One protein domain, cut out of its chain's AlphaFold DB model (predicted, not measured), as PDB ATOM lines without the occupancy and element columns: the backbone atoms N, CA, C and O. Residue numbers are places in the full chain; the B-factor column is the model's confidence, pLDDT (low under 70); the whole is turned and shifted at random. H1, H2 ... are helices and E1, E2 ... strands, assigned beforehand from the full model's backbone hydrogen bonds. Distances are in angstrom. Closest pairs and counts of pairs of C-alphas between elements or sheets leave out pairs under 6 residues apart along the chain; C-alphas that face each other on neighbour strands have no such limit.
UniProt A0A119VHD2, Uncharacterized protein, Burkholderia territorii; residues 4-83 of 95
ATOM      1  N   GLN A   4       6.458 -45.365 -34.578       92.75
ATOM      2  CA  GLN A   4       5.383 -44.500 -35.065       92.75
ATOM      3  C   GLN A   4       4.522 -44.063 -33.886       92.75
ATOM      4  O   GLN A   4       4.417 -44.793 -32.902       92.75
ATOM      5  N   GLY A   5       3.908 -42.900 -34.029       95.56
ATOM      6  CA  GLY A   5       2.911 -42.379 -33.109       95.56
ATOM      7  C   GLY A   5       2.059 -41.332 -33.812       95.56
ATOM      8  O   GLY A   5       2.080 -41.239 -35.041       95.56
ATOM      9  N   VAL A   6       1.314 -40.538 -33.053       97.25
ATOM     10  CA  VAL A   6       0.423 -39.506 -33.587       97.25
ATOM     11  C   VAL A   6       0.715 -38.139 -32.982       97.25
ATOM     12  O   VAL A   6       1.029 -38.022 -31.800       97.25
ATOM     13  N   VAL A   7       0.583 -37.094 -33.793       97.25
ATOM     14  CA  VAL A   7       0.575 -35.694 -33.339       97.25
ATOM     15  C   VAL A   7      -0.830 -35.122 -33.452       97.25
ATOM     16  O   VAL A   7      -1.644 -35.601 -34.248       97.25
ATOM     17  N   LEU A   8      -1.107 -34.067 -32.687       97.31
ATOM     18  CA  LEU A   8      -2.319 -33.271 -32.854       97.31
ATOM     19  C   LEU A   8      -2.040 -32.160 -33.864       97.31
ATOM     20  O   LEU A   8      -1.068 -31.419 -33.723       97.31
ATOM     21  N   TYR A   9      -2.906 -32.035 -34.863       97.19
ATOM     22  CA  TYR A   9      -2.838 -30.968 -35.849       97.19
ATOM     23  C   TYR A   9      -4.200 -30.305 -36.014       97.19
ATOM     24  O   TYR A   9      -5.181 -30.982 -36.306       97.19
ATOM     25  N   SER A  10      -4.237 -28.985 -35.906       95.19
ATOM     26  CA  SER A  10      -5.349 -28.128 -36.309       95.19
ATOM     27  C   SER A  10      -4.918 -27.328 -37.535       95.19
ATOM     28  O   SER A  10      -3.769 -26.901 -37.642       95.19
ATOM     29  N   LYS A  11      -5.830 -27.099 -38.481       93.00
ATOM     30  CA  LYS A  11      -5.558 -26.207 -39.613       93.00
ATOM     31  C   LYS A  11      -5.434 -24.756 -39.146       93.00
ATOM     32  O   LYS A  11      -4.724 -23.985 -39.784       93.00
ATOM     33  N   ARG A  12      -6.151 -24.388 -38.081       92.12
ATOM     34  CA  ARG A  12      -6.124 -23.044 -37.497       92.12
ATOM     35  C   ARG A  12      -4.885 -22.814 -36.635       92.12
ATOM     36  O   ARG A  12      -4.231 -21.796 -36.810       92.12
ATOM     37  N   ASP A  13      -4.589 -23.749 -35.734       91.31
ATOM     38  CA  ASP A  13      -3.584 -23.533 -34.681       91.31
ATOM     39  C   ASP A  13      -2.236 -24.203 -35.009       91.31
ATOM     40  O   ASP A  13      -1.205 -23.848 -34.446       91.31
ATOM     41  N   GLY A  14      -2.207 -25.129 -35.971       94.56
ATOM     42  CA  GLY A  14      -0.998 -25.822 -36.403       94.56
ATOM     43  C   GLY A  14      -0.764 -27.139 -35.671       94.56
ATOM     44  O   GLY A  14      -1.706 -27.839 -35.296       94.56
ATOM     45  N   ILE A  15       0.502 -27.517 -35.504       96.12
ATOM     46  CA  ILE A  15       0.901 -28.745 -34.805       96.12
ATOM     47  C   ILE A  15       1.047 -28.433 -33.316       96.12
ATOM     48  O   ILE A  15       1.670 -27.440 -32.953       96.12
ATOM     49  N   TYR A  16       0.494 -29.281 -32.455       96.06
ATOM     50  CA  TYR A  16       0.667 -29.162 -31.008       96.06
ATOM     51  C   TYR A  16       2.082 -29.579 -30.595       96.06
ATOM     52  O   TYR A  16       2.532 -30.686 -30.899       96.06
ATOM     53  N   LEU A  17       2.779 -28.706 -29.872       94.81
ATOM     54  CA  LEU A  17       4.179 -28.902 -29.481       94.81
ATOM     55  C   LEU A  17       4.324 -29.326 -28.012       94.81
ATOM     56  O   LEU A  17       5.319 -29.940 -27.624       94.81
ATOM     57  N   GLY A  18       3.294 -29.076 -27.206       92.62
ATOM     58  CA  GLY A  18       3.262 -29.412 -25.790       92.62
ATOM     59  C   GLY A  18       2.509 -28.362 -24.991       92.62
ATOM     60  O   GLY A  18       1.858 -27.481 -25.544       92.62
ATOM     61  N   CYS A  19       2.599 -28.451 -23.669       90.62
ATOM     62  CA  CYS A  19       2.051 -27.432 -22.788       90.62
ATOM     63  C   CYS A  19       3.001 -27.131 -21.635       90.62
ATOM     64  O   CYS A  19       3.668 -28.027 -21.117       90.62
ATOM     65  N   CYS A  20       3.016 -25.880 -21.187       86.31
ATOM     66  CA  CYS A  20       3.700 -25.469 -19.967       86.31
ATOM     67  C   CYS A  20       2.829 -24.462 -19.217       86.31
ATOM     68  O   CYS A  20       2.200 -23.608 -19.834       86.31
ATOM     69  N   LEU A  21       2.771 -24.575 -17.886       83.88
ATOM     70  CA  LEU A  21       1.980 -23.683 -17.024       83.88
ATOM     71  C   LEU A  21       0.500 -23.546 -17.458       83.88
ATOM     72  O   LEU A  21      -0.092 -22.481 -17.320       83.88
ATOM     73  N   GLY A  22      -0.093 -24.620 -17.996       81.75
ATOM     74  CA  GLY A  22      -1.487 -24.639 -18.461       81.75
ATOM     75  C   GLY A  22      -1.725 -24.020 -19.845       81.75
ATOM     76  O   GLY A  22      -2.866 -23.961 -20.289       81.75
ATOM     77  N   LEU A  23      -0.674 -23.585 -20.546       84.56
ATOM     78  CA  LEU A  23      -0.762 -23.037 -21.899       84.56
ATOM     79  C   LEU A  23      -0.313 -24.080 -22.920       84.56
ATOM     80  O   LEU A  23       0.782 -24.628 -22.795       84.56
ATOM     81  N   GLY A  24      -1.159 -24.352 -23.914       89.25
ATOM     82  CA  GLY A  24      -0.817 -25.197 -25.055       89.25
ATOM     83  C   GLY A  24      -0.032 -24.415 -26.105       89.25
ATOM     84  O   GLY A  24      -0.470 -23.346 -26.528       89.25
ATOM     85  N   PHE A  25       1.099 -24.963 -26.535       92.75
ATOM     86  CA  PHE A  25       1.929 -24.421 -27.604       92.75
ATOM     87  C   PHE A  25       1.578 -25.082 -28.927       92.75
ATOM     88  O   PHE A  25       1.464 -26.310 -29.017       92.75
ATOM     89  N   TRP A  26       1.417 -24.252 -29.949       94.06
ATOM     90  CA  TRP A  26       1.050 -24.678 -31.287       94.06
ATOM     91  C   TRP A  26       1.841 -23.895 -32.325       94.06
ATOM     92  O   TRP A  26       2.115 -22.713 -32.127       94.06
ATOM     93  N   THR A  27       2.176 -24.530 -33.448       93.44
ATOM     94  CA  THR A  27       3.089 -23.933 -34.435       93.44
ATOM     95  C   THR A  27       2.605 -22.624 -35.060       93.44
ATOM     96  O   THR A  27       3.447 -21.811 -35.421       93.44
ATOM     97  N   GLU A  28       1.291 -22.401 -35.178       90.81
ATOM     98  CA  GLU A  28       0.728 -21.156 -35.735       90.81
ATOM     99  C   GLU A  28       0.361 -20.120 -34.656       90.81
ATOM    100  O   GLU A  28      -0.089 -19.024 -34.983       90.81
ATOM    101  N   LEU A  29       0.537 -20.447 -33.370       88.31
ATOM    102  CA  LEU A  29       0.231 -19.550 -32.250       88.31
ATOM    103  C   LEU A  29       1.497 -19.095 -31.527       88.31
ATOM    104  O   LEU A  29       1.778 -17.903 -31.445       88.31
ATOM    105  N   GLU A  30       2.241 -20.051 -30.979       87.94
ATOM    106  CA  GLU A  30       3.463 -19.835 -30.213       87.94
ATOM    107  C   GLU A  30       4.228 -21.156 -30.171       87.94
ATOM    108  O   GLU A  30       3.735 -22.161 -29.648       87.94
ATOM    109  N   THR A  31       5.435 -21.147 -30.729       89.25
ATOM    110  CA  THR A  31       6.309 -22.317 -30.803       89.25
ATOM    111  C   THR A  31       7.163 -22.483 -29.555       89.25
ATOM    112  O   THR A  31       7.681 -23.573 -29.323       89.25
ATOM    113  N   ALA A  32       7.345 -21.421 -28.765       87.56
ATOM    114  CA  ALA A  32       8.174 -21.379 -27.565       87.56
ATOM    115  C   ALA A  32       9.606 -21.916 -27.780       87.56
ATOM    116  O   ALA A  32      10.199 -22.508 -26.876       87.56
ATOM    117  N   GLY A  33      10.165 -21.746 -28.985       88.62
ATOM    118  CA  GLY A  33      11.490 -22.268 -29.339       88.62
ATOM    119  C   GLY A  33      11.539 -23.775 -29.617       88.62
ATOM    120  O   GLY A  33      12.632 -24.321 -29.761       88.62
ATOM    121  N   GLN A  34      10.401 -24.478 -29.666       91.31
ATOM    122  CA  GLN A  34      10.378 -25.930 -29.848       91.31
ATOM    123  C   GLN A  34      10.594 -26.319 -31.319       91.31
ATOM    124  O   GLN A  34       9.827 -25.946 -32.207       91.31
ATOM    125  N   ASP A  35      11.627 -27.126 -31.571       93.38
ATOM    126  CA  ASP A  35      11.987 -27.672 -32.890       93.38
ATOM    127  C   ASP A  35      11.465 -29.102 -33.126       93.38
ATOM    128  O   ASP A  35      11.799 -29.747 -34.126       93.38
ATOM    129  N   ALA A  36      10.651 -29.611 -32.201       94.25
ATOM    130  CA  ALA A  36      10.048 -30.930 -32.270       94.25
ATOM    131  C   ALA A  36       8.644 -30.924 -31.652       94.25
ATOM    132  O   ALA A  36       8.399 -30.263 -30.642       94.25
ATOM    133  N   ALA A  37       7.732 -31.680 -32.259       96.00
ATOM    134  CA  ALA A  37       6.371 -31.866 -31.780       96.00
ATOM    135  C   ALA A  37       6.295 -33.045 -30.805       96.00
ATOM    136  O   ALA A  37       6.973 -34.061 -30.993       96.00
ATOM    137  N   VAL A  38       5.453 -32.928 -29.776       95.81
ATOM    138  CA  VAL A  38       5.150 -34.050 -28.880       95.81
ATOM    139  C   VAL A  38       4.381 -35.126 -29.640       95.81
ATOM    140  O   VAL A  38       3.430 -34.828 -30.362       95.81
ATOM    141  N   VAL A  39       4.794 -36.384 -29.480       96.69
ATOM    142  CA  VAL A  39       4.144 -37.527 -30.124       96.69
ATOM    143  C   VAL A  39       3.509 -38.416 -29.069       96.69
ATOM    144  O   VAL A  39       4.131 -38.753 -28.062       96.69
ATOM    145  N   PHE A  40       2.269 -38.810 -29.328       96.19
ATOM    146  CA  PHE A  40       1.540 -39.798 -28.548       96.19
ATOM    147  C   PHE A  40       1.736 -41.182 -29.170       96.19
ATOM    148  O   PHE A  40       1.825 -41.309 -30.391       96.19
ATOM    149  N   ASP A  41       1.797 -42.219 -28.344       94.50
ATOM    150  CA  ASP A  41       1.994 -43.601 -28.788       94.50
ATOM    151  C   ASP A  41       0.834 -44.083 -29.677       94.50
ATOM    152  O   ASP A  41       1.052 -44.838 -30.626       94.50
ATOM    153  N   ASP A  42      -0.386 -43.614 -29.406       94.25
ATOM    154  CA  ASP A  42      -1.593 -43.942 -30.159       94.25
ATOM    155  C   ASP A  42      -2.669 -42.841 -30.065       94.25
ATOM    156  O   ASP A  42      -2.534 -41.832 -29.361       94.25
ATOM    157  N   GLU A  43      -3.761 -43.027 -30.816       94.94
ATOM    158  CA  GLU A  43      -4.894 -42.101 -30.802       94.94
ATOM    159  C   GLU A  43      -5.622 -42.042 -29.454       94.94
ATOM    160  O   GLU A  43      -6.214 -41.010 -29.131       94.94
ATOM    161  N   GLU A  44      -5.621 -43.126 -28.677       96.00
ATOM    162  CA  GLU A  44      -6.314 -43.187 -27.390       96.00
ATOM    163  C   GLU A  44      -5.616 -42.279 -26.375       96.00
ATOM    164  O   GLU A  44      -6.263 -41.436 -25.752       96.00
ATOM    165  N   GLN A  45      -4.288 -42.366 -26.291       95.69
ATOM    166  CA  GLN A  45      -3.462 -41.509 -25.450       95.69
ATOM    167  C   GLN A  45      -3.610 -40.034 -25.838       95.69
ATOM    168  O   GLN A  45      -3.766 -39.174 -24.970       95.69
ATOM    169  N   ALA A  46      -3.618 -39.733 -27.137       95.31
ATOM    170  CA  ALA A  46      -3.810 -38.377 -27.638       95.31
ATOM    171  C   ALA A  46      -5.197 -37.806 -27.279       95.31
ATOM    172  O   ALA A  46      -5.314 -36.648 -26.868       95.31
ATOM    173  N   ARG A  47      -6.262 -38.614 -27.378       94.56
ATOM    174  CA  ARG A  47      -7.620 -38.211 -26.968       94.56
ATOM    175  C   ARG A  47      -7.739 -38.053 -25.455       94.56
ATOM    176  O   ARG A  47      -8.367 -37.097 -25.011       94.56
ATOM    177  N   ALA A  48      -7.124 -38.942 -24.678       95.12
ATOM    178  CA  ALA A  48      -7.073 -38.833 -23.223       95.12
ATOM    179  C   ALA A  48      -6.349 -37.550 -22.779       95.12
ATOM    180  O   ALA A  48      -6.816 -36.864 -21.872       95.12
ATOM    181  N   HIS A  49      -5.261 -37.182 -23.466       94.25
ATOM    182  CA  HIS A  49      -4.558 -35.919 -23.239       94.25
ATOM    183  C   HIS A  49      -5.463 -34.713 -23.502       94.25
ATOM    184  O   HIS A  49      -5.604 -33.866 -22.626       94.25
ATOM    185  N   MET A  50      -6.149 -34.656 -24.649       93.62
ATOM    186  CA  MET A  50      -7.099 -33.570 -24.940       93.62
ATOM    187  C   MET A  50      -8.271 -33.514 -23.951       93.62
ATOM    188  O   MET A  50      -8.724 -32.431 -23.595       93.62
ATOM    189  N   ALA A  51      -8.758 -34.664 -23.480       93.25
ATOM    190  CA  ALA A  51      -9.840 -34.732 -22.498       93.25
ATOM    191  C   ALA A  51      -9.438 -34.207 -21.108       93.25
ATOM    192  O   ALA A  51     -10.311 -33.920 -20.292       93.25
ATOM    193  N   SER A  52      -8.134 -34.092 -20.834       91.69
ATOM    194  CA  SER A  52      -7.611 -33.522 -19.588       91.69
ATOM    195  C   SER A  52      -7.514 -31.992 -19.599       91.69
ATOM    196  O   SER A  52      -7.173 -31.405 -18.574       91.69
ATOM    197  N   TRP A  53      -7.775 -31.341 -20.737       92.06
ATOM    198  CA  TRP A  53      -7.685 -29.887 -20.861       92.06
ATOM    199  C   TRP A  53      -8.899 -29.192 -20.237       92.06
ATOM    200  O   TRP A  53     -10.033 -29.646 -20.382       92.06
ATOM    201  N   ASP A  54      -8.665 -28.043 -19.598       89.31
ATOM    202  CA  ASP A  54      -9.733 -27.211 -19.022       89.31
ATOM    203  C   ASP A  54     -10.636 -26.584 -20.097       89.31
ATOM    204  O   ASP A  54     -11.802 -26.269 -19.848       89.31
ATOM    205  N   LEU A  55     -10.091 -26.389 -21.301       86.88
ATOM    206  CA  LEU A  55     -10.797 -25.877 -22.469       86.88
ATOM    207  C   LEU A  55     -10.878 -26.958 -23.549       86.88
ATOM    208  O   LEU A  55      -9.935 -27.735 -23.708       86.88
ATOM    209  N   PRO A  56     -11.976 -26.997 -24.325       87.19
ATOM    210  CA  PRO A  56     -12.094 -27.947 -25.416       87.19
ATOM    211  C   PRO A  56     -10.974 -27.733 -26.449       87.19
ATOM    212  O   PRO A  56     -10.585 -26.585 -26.703       87.19
ATOM    213  N   PRO A  57     -10.465 -28.813 -27.071       87.94
ATOM    214  CA  PRO A  57      -9.520 -28.694 -28.172       87.94
ATOM    215  C   PRO A  57     -10.161 -27.962 -29.366       87.94
ATOM    216  O   PRO A  57     -11.391 -27.903 -29.465       87.94
ATOM    217  N   PRO A  58      -9.355 -27.436 -30.306       89.06
ATOM    218  CA  PRO A  58      -9.879 -26.882 -31.551       89.06
ATOM    219  C   PRO A  58     -10.759 -27.901 -32.296       89.06
ATOM    220  O   PRO A  58     -10.422 -29.082 -32.381       89.06
ATOM    221  N   GLU A  59     -11.889 -27.447 -32.846       90.81
ATOM    222  CA  GLU A  59     -12.883 -28.323 -33.498       90.81
ATOM    223  C   GLU A  59     -12.327 -29.070 -34.722       90.81
ATOM    224  O   GLU A  59     -12.848 -30.111 -35.116       90.81
ATOM    225  N   ASP A  60     -11.262 -28.540 -35.324       93.62
ATOM    226  CA  ASP A  60     -10.596 -29.076 -36.505       93.62
ATOM    227  C   ASP A  60      -9.342 -29.904 -36.176       93.62
ATOM    228  O   ASP A  60      -8.583 -30.244 -37.091       93.62
ATOM    229  N   VAL A  61      -9.112 -30.243 -34.898       94.56
ATOM    230  CA  VAL A  61      -8.008 -31.133 -34.518       94.56
ATOM    231  C   VAL A  61      -8.188 -32.505 -35.157       94.56
ATOM    232  O   VAL A  61      -9.178 -33.208 -34.950       94.56
ATOM    233  N   ARG A  62      -7.155 -32.925 -35.882       95.56
ATOM    234  CA  ARG A  62      -6.967 -34.280 -36.395       95.56
ATOM    235  C   ARG A  62      -5.695 -34.888 -35.823       95.56
ATOM    236  O   ARG A  62      -4.710 -34.194 -35.574       95.56
ATOM    237  N   LEU A  63      -5.723 -36.204 -35.657       96.69
ATOM    238  CA  LEU A  63      -4.560 -36.990 -35.274       96.69
ATOM    239  C   LEU A  63      -3.834 -37.412 -36.547       96.69
ATOM    240  O   LEU A  63      -4.453 -37.977 -37.449       96.69
ATOM    241  N   VAL A  64      -2.548 -37.089 -36.645       97.12
ATOM    242  CA  VAL A  64      -1.750 -37.375 -37.842       97.12
ATOM    243  C   VAL A  64      -0.606 -38.313 -37.475       97.12
ATOM    244  O   VAL A  64       0.153 -37.988 -36.560       97.12
ATOM    245  N   PRO A  65      -0.474 -39.471 -38.147       96.50
ATOM    246  CA  PRO A  65       0.604 -40.406 -37.873       96.50
ATOM    247  C   PRO A  65       1.946 -39.823 -38.315       96.50
ATOM    248  O   PRO A  65       2.071 -39.314 -39.428       96.50
ATOM    249  N   VAL A  66       2.956 -39.918 -37.454       96.12
ATOM    250  CA  VAL A  66       4.315 -39.422 -37.705       96.12
ATOM    251  C   VAL A  66       5.361 -40.424 -37.228       96.12
ATOM    252  O   VAL A  66       5.085 -41.326 -36.431       96.12
ATOM    253  N   THR A  67       6.598 -40.241 -37.690       95.75
ATOM    254  CA  THR A  67       7.742 -40.992 -37.169       95.75
ATOM    255  C   THR A  67       8.292 -40.317 -35.912       95.75
ATOM    256  O   THR A  67       8.605 -39.129 -35.913       95.75
ATOM    257  N   MET A  68       8.451 -41.081 -34.837       93.62
ATOM    258  CA  MET A  68       9.124 -40.653 -33.611       93.62
ATOM    259  C   MET A  68      10.635 -40.804 -33.797       93.62
ATOM    260  O   MET A  68      11.228 -41.834 -33.467       93.62
ATOM    261  N   ASP A  69      11.258 -39.796 -34.395       92.12
ATOM    262  CA  ASP A  69      12.691 -39.778 -34.693       92.12
ATOM    263  C   ASP A  69      13.536 -39.162 -33.564       92.12
ATOM    264  O   ASP A  69      14.753 -39.353 -33.533       92.12
ATOM    265  N   ARG A  70      12.900 -38.496 -32.588       89.75
ATOM    266  CA  ARG A  70      13.545 -37.883 -31.418       89.75
ATOM    267  C   ARG A  70      12.973 -38.407 -30.099       89.75
ATOM    268  O   ARG A  70      12.480 -37.656 -29.258       89.75
ATOM    269  N   GLY A  71      13.041 -39.718 -29.886       88.19
ATOM    270  CA  GLY A  71      12.529 -40.343 -28.660       88.19
ATOM    271  C   GLY A  71      11.002 -40.319 -28.626       88.19
ATOM    272  O   GLY A  71      10.387 -41.053 -29.385       88.19
ATOM    273  N   ASN A  72      10.405 -39.477 -27.773       89.88
ATOM    274  CA  ASN A  72       8.947 -39.264 -27.706       89.88
ATOM    275  C   ASN A  72       8.471 -38.044 -28.517       89.88
ATOM    276  O   ASN A  72       7.370 -37.538 -28.308       89.88
ATOM    277  N   TYR A  73       9.316 -37.557 -29.423       94.31
ATOM    278  CA  TYR A  73       9.062 -36.377 -30.235       94.31
ATOM    279  C   TYR A  73       9.280 -36.675 -31.721       94.31
ATOM    280  O   TYR A  73      10.033 -37.586 -32.081       94.31
ATOM    281  N   ALA A  74       8.631 -35.877 -32.567       95.38
ATOM    282  CA  ALA A  74       8.814 -35.855 -34.012       95.38
ATOM    283  C   ALA A  74       9.476 -34.538 -34.414       95.38
ATOM    284  O   ALA A  74       9.000 -33.459 -34.054       95.38
ATOM    285  N   SER A  75      10.575 -34.617 -35.158       95.06
ATOM    286  CA  SER A  75      11.199 -33.445 -35.768       95.06
ATOM    287  C   SER A  75      10.286 -32.787 -36.811       95.06
ATOM    288  O   SER A  75       9.354 -33.409 -37.332       95.06
ATOM    289  N   ILE A  76      10.614 -31.544 -37.180       95.12
ATOM    290  CA  ILE A  76       9.977 -30.837 -38.303       95.12
ATOM    291  C   ILE A  76       9.995 -31.699 -39.573       95.12
ATOM    292  O   ILE A  76       8.979 -31.809 -40.254       95.12
ATOM    293  N   GLU A  77      11.115 -32.360 -39.872       95.12
ATOM    294  CA  GLU A  77      11.255 -33.210 -41.060       95.12
ATOM    295  C   GLU A  77      10.286 -34.396 -41.031       95.12
ATOM    296  O   GLU A  77       9.658 -34.706 -42.043       95.12
ATOM    297  N   SER A  78      10.111 -35.026 -39.867       95.06
ATOM    298  CA  SER A  78       9.164 -36.129 -39.691       95.06
ATOM    299  C   SER A  78       7.711 -35.676 -39.876       95.06
ATOM    300  O   SER A  78       6.931 -36.333 -40.570       95.06
ATOM    301  N   CYS A  79       7.351 -34.517 -39.322       95.31
ATOM    302  CA  CYS A  79       6.031 -33.923 -39.520       95.31
ATOM    303  C   CYS A  79       5.785 -33.560 -40.995       95.31
ATOM    304  O   CYS A  79       4.720 -33.865 -41.535       95.31
ATOM    305  N   VAL A  80       6.778 -32.982 -41.675       96.12
ATOM    306  CA  VAL A  80       6.700 -32.658 -43.108       96.12
ATOM    307  C   VAL A  80       6.562 -33.921 -43.957       96.12
ATOM    308  O   VAL A  80       5.735 -33.957 -44.870       96.12
ATOM    309  N   ALA A  81       7.297 -34.987 -43.634       95.25
ATOM    310  CA  ALA A  81       7.176 -36.278 -44.310       95.25
ATOM    311  C   ALA A  81       5.773 -36.900 -44.152       95.25
ATOM    312  O   ALA A  81       5.317 -37.615 -45.043       95.25
ATOM    313  N   ALA A  82       5.070 -36.590 -43.059       94.38
ATOM    314  CA  ALA A  82       3.676 -36.972 -42.830       94.38
ATOM    315  C   ALA A  82       2.646 -36.047 -43.517       94.38
ATOM    316  O   ALA A  82       1.439 -36.261 -43.393       94.38
ATOM    317  N   GLY A  83       3.097 -35.023 -44.250       95.00
ATOM    318  CA  GLY A  83       2.239 -34.079 -44.967       95.00
ATOM    319  C   GLY A  83       1.741 -32.901 -44.123       95.00
ATOM    320  O   GLY A  83       0.753 -32.262 -44.492       95.00
TER     321      GLY A  83
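What this domain is: This is residues 4 to 83 of the 95 residues of an uncharacterized protein of Burkholderia territorii (UniProt A0A119VHD2). A strongly twisted sheet of four strands, E3, E2, E1 and E5, has helix H1 over one face, and a small two-strand ladder of E4 and E6 bridges from E2 to the end of E5. The short helix H2 follows straight on from E6 and packs by E5 on the face opposite H1. The printed part has 80 residues, with two named helices and six named strands in the order E1 E2 E3 E4 H1 E5 E6 H2; both sheets are antiparallel, and the class is mixed, helices and strands. The whole is compact and rounded, with a radius of gyration of the C-alphas of 11.4 A and spans of 30 by 27 by 22 A.

Where its parts are: In the larger sheet, E1 is residues 4 to 10, 19.6 A long from C-alpha 4 at (5.383, -44.500, -35.065). E2 is residues 14 to 20, 17.1 A; E3 is residues 23 to 26, 9.7 A; E5 is residues 62 to 68, 17.5 A. The smaller sheet has E4, residues 36 to 38, 6.7 A, and E6, residues 73 to 75, 6.6 A. H1 is residues 43 to 51, 12.2 A, with C-alpha 43 at (-4.894, -42.101, -30.802). H2 is residues 76 to 81, 8.6 A, ending at C-alpha 81 at (7.176, -36.278, -44.310).

How they stand to each other: E1, E2 and E3 form a meander, each strand the antiparallel neighbour of the one before, with hairpins E1 and E2, and E2 and E3. N 14 and O 10 are 2.9 A apart, and N 25 and O 18 are 2.8 A apart, both within hydrogen-bond range. The pairing is staggered: E1 pairs with E5 over residues 4 to 9 and with E2 over residues 9 to 10. E5, an edge strand like E3, is antiparallel to E1, with N 7 and O 64 at 2.9 A. H1 is on the sheet at a height of 8.6 A, over E1 and slantwise to the strands, at 36 degrees to E1 on the local plane. H2 is on the opposite face at a height of 7.4 A, only just over none of the strands, with 2 of its 6 C-alphas falling on E5; its closest C-alphas to E5 are those of Ser 78 and Thr 67, 5.7 A. E4 and E6 are antiparallel neighbours, with N 37 and O 74 at 2.8 A. E4 touches E2, the closest C-alphas being those of Ala 37 and Leu 17, 4.3 A. E6 touches E5, the closest C-alphas being those of Ala 74 and Met 68, 4.8 A. H1 and H2 are apart. In both helices every O i to N i+4 pair is within hydrogen-bond range.

The domain as a whole: The two C-alphas farthest apart, those of Asp 54 and Ala 81, are 31.7 A from each other. The printed part has no cut and no long link; E3 to E4 and H1 to E5 are short, and the others are tight. The mean pLDDT of the printed part is 93.0, and no printed residue is under 70.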